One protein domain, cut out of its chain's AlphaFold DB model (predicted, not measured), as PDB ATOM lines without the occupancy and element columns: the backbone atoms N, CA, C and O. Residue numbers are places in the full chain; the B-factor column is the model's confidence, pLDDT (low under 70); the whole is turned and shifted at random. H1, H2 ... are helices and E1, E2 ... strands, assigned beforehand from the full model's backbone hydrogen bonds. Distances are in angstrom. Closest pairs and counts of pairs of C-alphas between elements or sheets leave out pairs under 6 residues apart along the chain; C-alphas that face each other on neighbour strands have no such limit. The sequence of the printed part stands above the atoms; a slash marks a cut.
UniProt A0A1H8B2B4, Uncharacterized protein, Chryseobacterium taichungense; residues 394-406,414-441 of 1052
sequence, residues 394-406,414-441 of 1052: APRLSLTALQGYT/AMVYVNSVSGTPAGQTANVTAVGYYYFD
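What this domain is: This is residues 394 to 406 and 414 to 441 of the 1052 residues of an uncharacterized protein of Chryseobacterium taichungense (UniProt A0A1H8B2B4). A small, arched sheet of three strands, with E2 in the middle between E1 and E3, makes a roof over one short helix, H1, and over a wide bow of chain, residues 421 to 435, which leaves the end of E2, swings out on the same side of the sheet as H1 and folds back into E3. The printed part has 41 residues, with one named helix and three named strands in the order E1, H1, E2, E3 along the chain. The sheet has the order E1, E2, E3 and is mixed, E1 and E2 being parallel and E2 and E3 antiparallel. The class is mixed, helices and strands, though under half of the residues, 19 of the 41, are in named elements. The whole is compact, with a radius of gyration of the C-alphas of 8.7 A, and its C-alphas span 22 by 19 by 15 A along their three main axes.

Where its parts are: The longest strand of the sheet by residues is E2, residues 415 to 420, which measures 15.4 A from its first to its last C-alpha; C-alpha 415 is at (-36.832, -35.932, -9.950). E3, residues 436 to 440, measures 13.4 A and ends with C-alpha 440 at (-39.450, -41.950, -10.788). E1, residues 396 to 398, is a strand of three residues, 7.1 A long, and begins with C-alpha 396 at (-27.689, -34.019, -12.579). H1, residues 399 to 403, is a helix of five residues and measures 6.1 A. Residues 421 to 435, Val 421 to Val 435, hold no named element.

How they stand to each other: In the sheet E2 is the inner strand, and E1 and E3 are the edge strands. E2 and E3 are antiparallel neighbours and form a hairpin, with 137 degrees between their N-to-C directions. The C-alphas of Met 415 and Tyr 439 face each other at 4.4 A, and so do those of Tyr 417 and Tyr 437, also at 4.4 A. Across this pair N 418 and O 436 are within hydrogen-bond range at 2.8 A, and N 438 and O 416 at 2.9 A. E1 and E2 are parallel neighbours, with 51 degrees between their directions. The C-alphas of Ser 398 and Ser 420 face each other at 4.6 A. Here N 397 and O 417 are within hydrogen-bond range at 3.0 A, and N 419 and O 397 at 2.8 A. E1 and E3 are apart. H1 is on the sheet, at a height over the sheet of 8.0 A. It lies only just over E1, with 3 of its 5 C-alphas falling on that strand when dropped onto the local plane. The closest C-alphas of H1 and E2 are those of Leu 399 and Ser 420, 6.1 A apart. In H1 the O i to N i+4 pair is within hydrogen-bond range.

The domain as a whole: The two C-alphas farthest apart are those of Ser 422 and Asp 441, at 22.5 A. The first and last printed C-alphas, those of Ala 394 and Asp 441, are 15.9 A apart. Residues 407 to 413 are cut out and not printed, and C-alphas 406 and 414 are 12.1 A apart across this cut, which falls in the link from H1 to E2. Of the links that are printed whole, E1 to H1 is tight, with no residue between them, and E2 to E3 is long, with 15 residues. The C-alphas of that long link, residues 421 to 435, lie 5 to 11 A from the mean of the C-alphas. The mean pLDDT of the printed part is 88.4, and no printed residue is under 70.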
ATOM      1  N   ALA A 394     -32.928 -29.912 -10.561       86.38
ATOM      2  CA  ALA A 394     -32.843 -31.288 -10.073       86.38
ATOM      3  C   ALA A 394     -31.395 -31.835 -10.145       86.38
ATOM      4  O   ALA A 394     -30.625 -31.405 -11.015       86.38
ATOM      5  N   PRO A 395     -31.014 -32.814  -9.296       90.81
ATOM      6  CA  PRO A 395     -29.702 -33.456  -9.351       90.81
ATOM      7  C   PRO A 395     -29.361 -33.971 -10.754       90.81
ATOM      8  O   PRO A 395     -30.180 -34.627 -11.402       90.81
ATOM      9  N   ARG A 396     -28.146 -33.666 -11.228       90.38
ATOM     10  CA  ARG A 396     -27.689 -34.019 -12.579       90.38
ATOM     11  C   ARG A 396     -26.900 -35.327 -12.547       90.38
ATOM     12  O   ARG A 396     -25.785 -35.345 -12.031       90.38
ATOM     13  N   LEU A 397     -27.453 -36.397 -13.113       90.00
ATOM     14  CA  LEU A 397     -26.849 -37.736 -13.128       90.00
ATOM     15  C   LEU A 397     -26.662 -38.233 -14.565       90.00
ATOM     16  O   LEU A 397     -27.467 -37.918 -15.436       90.00
ATOM     17  N   SER A 398     -25.630 -39.032 -14.828       90.88
ATOM     18  CA  SER A 398     -25.579 -39.818 -16.067       90.88
ATOM     19  C   SER A 398     -26.468 -41.057 -15.930       90.88
ATOM     20  O   SER A 398     -26.758 -41.492 -14.816       90.88
ATOM     21  N   LEU A 399     -26.861 -41.665 -17.051       90.81
ATOM     22  CA  LEU A 399     -27.580 -42.942 -17.072       90.81
ATOM     23  C   LEU A 399     -26.870 -44.007 -16.224       90.81
ATOM     24  O   LEU A 399     -27.496 -44.622 -15.368       90.81
ATOM     25  N   THR A 400     -25.556 -44.165 -16.401       88.62
ATOM     26  CA  THR A 400     -24.732 -45.123 -15.648       88.62
ATOM     27  C   THR A 400     -24.734 -44.840 -14.144       88.62
ATOM     28  O   THR A 400     -24.797 -45.767 -13.345       88.62
ATOM     29  N   ALA A 401     -24.689 -43.563 -13.744       88.62
ATOM     30  CA  ALA A 401     -24.768 -43.186 -12.335       88.62
ATOM     31  C   ALA A 401     -26.166 -43.464 -11.763       88.62
ATOM     32  O   ALA A 401     -26.277 -44.033 -10.683       88.62
ATOM     33  N   LEU A 402     -27.227 -43.131 -12.505       90.12
ATOM     34  CA  LEU A 402     -28.613 -43.379 -12.104       90.12
ATOM     35  C   LEU A 402     -28.918 -44.882 -11.963       90.12
ATOM     36  O   LEU A 402     -29.630 -45.273 -11.048       90.12
ATOM     37  N   GLN A 403     -28.329 -45.721 -12.822       88.81
ATOM     38  CA  GLN A 403     -28.390 -47.187 -12.745       88.81
ATOM     39  C   GLN A 403     -27.696 -47.775 -11.510       88.81
ATOM     40  O   GLN A 403     -28.054 -48.869 -11.080       88.81
ATOM     41  N   GLY A 404     -26.717 -47.070 -10.936       84.75
ATOM     42  CA  GLY A 404     -26.013 -47.492  -9.721       84.75
ATOM     43  C   GLY A 404     -26.827 -47.336  -8.431       84.75
ATOM     44  O   GLY A 404     -26.379 -47.785  -7.377       84.75
ATOM     45  N   TYR A 405     -28.008 -46.714  -8.497       87.88
ATOM     46  CA  TYR A 405     -28.883 -46.468  -7.356       87.88
ATOM     47  C   TYR A 405     -30.209 -47.224  -7.505       87.88
ATOM     48  O   TYR A 405     -30.930 -47.048  -8.485       87.88
ATOM     49  N   THR A 406     -30.575 -48.011  -6.494       83.75
ATOM     50  CA  THR A 406     -31.893 -48.658  -6.420       83.75
ATOM     51  C   THR A 406     -32.896 -47.711  -5.768       83.75
ATOM     52  O   THR A 406     -32.792 -47.432  -4.572       83.75
ATOM     53  N   ALA A 414     -39.373 -38.789  -7.002       90.12
ATOM     54  CA  ALA A 414     -38.017 -38.251  -7.111       90.12
ATOM     55  C   ALA A 414     -37.753 -37.749  -8.540       90.12
ATOM     56  O   ALA A 414     -38.047 -38.451  -9.506       90.12
ATOM     57  N   MET A 415     -37.181 -36.551  -8.669       90.94
ATOM     58  CA  MET A 415     -36.832 -35.932  -9.950       90.94
ATOM     59  C   MET A 415     -35.319 -35.835 -10.121       90.94
ATOM     60  O   MET A 415     -34.605 -35.444  -9.197       90.94
ATOM     61  N   VAL A 416     -34.837 -36.125 -11.328       91.44
ATOM     62  CA  VAL A 416     -33.433 -35.964 -11.732       91.44
ATOM     63  C   VAL A 416     -33.357 -35.339 -13.120       91.44
ATOM     64  O   VAL A 416     -34.274 -35.463 -13.934       91.44
ATOM     65  N   TYR A 417     -32.238 -34.690 -13.420       91.12
ATOM     66  CA  TYR A 417     -31.882 -34.333 -14.786       91.12
ATOM     67  C   TYR A 417     -30.820 -35.309 -15.288       91.12
ATOM     68  O   TYR A 417     -29.684 -35.307 -14.812       91.12
ATOM     69  N   VAL A 418     -31.164 -36.136 -16.269       91.12
ATOM     70  CA  VAL A 418     -30.198 -37.048 -16.878       91.12
ATOM     71  C   VAL A 418     -29.335 -36.255 -17.850       91.12
ATOM     72  O   VAL A 418     -29.834 -35.771 -18.864       91.12
ATOM     73  N   ASN A 419     -28.052 -36.083 -17.524       90.25
ATOM     74  CA  ASN A 419     -27.117 -35.213 -18.247       90.25
ATOM     75  C   ASN A 419     -26.291 -35.926 -19.333       90.25
ATOM     76  O   ASN A 419     -25.701 -35.257 -20.176       90.25
ATOM     77  N   SER A 420     -26.273 -37.260 -19.330       87.44
ATOM     78  CA  SER A 420     -25.660 -38.111 -20.354       87.44
ATOM     79  C   SER A 420     -26.354 -39.471 -20.375       87.44
ATOM     80  O   SER A 420     -26.712 -39.994 -19.320       87.44
ATOM     81  N   VAL A 421     -26.496 -40.068 -21.560       85.06
ATOM     82  CA  VAL A 421     -27.043 -41.425 -21.766       85.06
ATOM     83  C   VAL A 421     -26.011 -42.390 -22.360       85.06
ATOM     84  O   VAL A 421     -26.336 -43.283 -23.130       85.06
ATOM     85  N   SER A 422     -24.739 -42.207 -22.003       74.31
ATOM     86  CA  SER A 422     -23.628 -43.084 -22.392       74.31
ATOM     87  C   SER A 422     -23.683 -44.445 -21.672       74.31
ATOM     88  O   SER A 422     -22.934 -44.688 -20.727       74.31
ATOM     89  N   GLY A 423     -24.593 -45.322 -22.099       70.25
ATOM     90  CA  GLY A 423     -24.798 -46.676 -21.578       70.25
ATOM     91  C   GLY A 423     -26.080 -47.300 -22.139       70.25
ATOM     92  O   GLY A 423     -26.845 -46.625 -22.821       70.25
ATOM     93  N   THR A 424     -26.334 -48.579 -21.856       82.50
ATOM     94  CA  THR A 424     -27.574 -49.254 -22.284       82.50
ATOM     95  C   THR A 424     -28.674 -49.052 -21.234       82.50
ATOM     96  O   THR A 424     -28.476 -49.469 -20.090       82.50
ATOM     97  N   PRO A 425     -29.832 -48.449 -21.567       86.69
ATOM     98  CA  PRO A 425     -30.956 -48.314 -20.638       86.69
ATOM     99  C   PRO A 425     -31.494 -49.686 -20.206       86.69
ATOM    100  O   PRO A 425     -31.771 -50.540 -21.047       86.69
ATOM    101  N   ALA A 426     -31.632 -49.909 -18.898       86.12
ATOM    102  CA  ALA A 426     -32.038 -51.198 -18.330       86.12
ATOM    103  C   ALA A 426     -32.662 -51.045 -16.932       86.12
ATOM    104  O   ALA A 426     -32.446 -50.041 -16.243       86.12
ATOM    105  N   GLY A 427     -33.430 -52.055 -16.505       88.88
ATOM    106  CA  GLY A 427     -34.131 -52.053 -15.217       88.88
ATOM    107  C   GLY A 427     -34.991 -50.798 -15.044       88.88
ATOM    108  O   GLY A 427     -35.629 -50.349 -15.993       88.88
ATOM    109  N   GLN A 428     -34.917 -50.173 -13.866       91.06
ATOM    110  CA  GLN A 428     -35.639 -48.932 -13.548       91.06
ATOM    111  C   GLN A 428     -35.337 -47.774 -14.519       91.06
ATOM    112  O   GLN A 428     -36.117 -46.833 -14.634       91.06
ATOM    113  N   THR A 429     -34.206 -47.814 -15.231       91.38
ATOM    114  CA  THR A 429     -33.797 -46.771 -16.187       91.38
ATOM    115  C   THR A 429     -34.130 -47.097 -17.644       91.38
ATOM    116  O   THR A 429     -33.682 -46.375 -18.526       91.38
ATOM    117  N   ALA A 430     -34.900 -48.153 -17.940       89.69
ATOM    118  CA  ALA A 430     -35.164 -48.597 -19.317       89.69
ATOM    119  C   ALA A 430     -35.698 -47.489 -20.255       89.69
ATOM    120  O   ALA A 430     -35.364 -47.464 -21.437       89.69
ATOM    121  N   ASN A 431     -36.460 -46.529 -19.723       88.06
ATOM    122  CA  ASN A 431     -37.030 -45.406 -20.481       88.06
ATOM    123  C   ASN A 431     -36.080 -44.185 -20.596       88.06
ATOM    124  O   ASN A 431     -36.425 -43.163 -21.199       88.06
ATOM    125  N   VAL A 432     -34.873 -44.260 -20.025       89.25
ATOM    126  CA  VAL A 432     -33.875 -43.178 -19.986       89.25
ATOM    127  C   VAL A 432     -32.984 -43.224 -21.232       89.25
ATOM    128  O   VAL A 432     -31.796 -43.529 -21.188       89.25
ATOM    129  N   THR A 433     -33.592 -42.942 -22.384       88.75
ATOM    130  CA  THR A 433     -32.962 -43.052 -23.712       88.75
ATOM    131  C   THR A 433     -32.349 -41.751 -24.239       88.75
ATOM    132  O   THR A 433     -31.652 -41.772 -25.249       88.75
ATOM    133  N   ALA A 434     -32.588 -40.609 -23.585       89.25
ATOM    134  CA  ALA A 434     -32.044 -39.313 -23.996       89.25
ATOM    135  C   ALA A 434     -31.845 -38.365 -22.804       89.25
ATOM    136  O   ALA A 434     -32.539 -38.467 -21.799       89.25
ATOM    137  N   VAL A 435     -30.962 -37.375 -22.950       89.69
ATOM    138  CA  VAL A 435     -30.762 -36.290 -21.967       89.69
ATOM    139  C   VAL A 435     -32.072 -35.525 -21.709       89.69
ATOM    140  O   VAL A 435     -32.861 -35.301 -22.636       89.69
ATOM    141  N   GLY A 436     -32.333 -35.135 -20.458       89.50
ATOM    142  CA  GLY A 436     -33.531 -34.378 -20.061       89.50
ATOM    143  C   GLY A 436     -33.967 -34.603 -18.611       89.50
ATOM    144  O   GLY A 436     -33.294 -35.296 -17.855       89.50
ATOM    145  N   TYR A 437     -35.106 -34.023 -18.222       90.38
ATOM    146  CA  TYR A 437     -35.714 -34.257 -16.908       90.38
ATOM    147  C   TYR A 437     -36.489 -35.576 -16.872       90.38
ATOM    148  O   TYR A 437     -37.244 -35.891 -17.796       90.38
ATOM    149  N   TYR A 438     -36.313 -36.316 -15.782       91.62
ATOM    150  CA  TYR A 438     -36.981 -37.579 -15.498       91.62
ATOM    151  C   TYR A 438     -37.542 -37.571 -14.075       91.62
ATOM    152  O   TYR A 438     -36.927 -36.999 -13.172       91.62
ATOM    153  N   TYR A 439     -38.671 -38.246 -13.869       92.44
ATOM    154  CA  TYR A 439     -39.194 -38.553 -12.537       92.44
ATOM    155  C   TYR A 439     -39.374 -40.063 -12.361       92.44
ATOM    156  O   TYR A 439     -39.597 -40.786 -13.334       92.44
ATOM    157  N   PHE A 440     -39.254 -40.544 -11.127       93.69
ATOM    158  CA  PHE A 440     -39.450 -41.950 -10.788       93.69
ATOM    159  C   PHE A 440     -40.919 -42.220 -10.434       93.69
ATOM    160  O   PHE A 440     -41.456 -41.577  -9.534       93.69
ATOM    161  N   ASP A 441     -41.576 -43.169 -11.101       89.88
ATOM    162  CA  ASP A 441     -42.990 -43.512 -10.843       89.88
ATOM    163  C   ASP A 441     -43.199 -44.549  -9.719       89.88
ATOM    164  O   ASP A 441     -44.333 -44.890  -9.389       89.88
TER     165      ASP A 441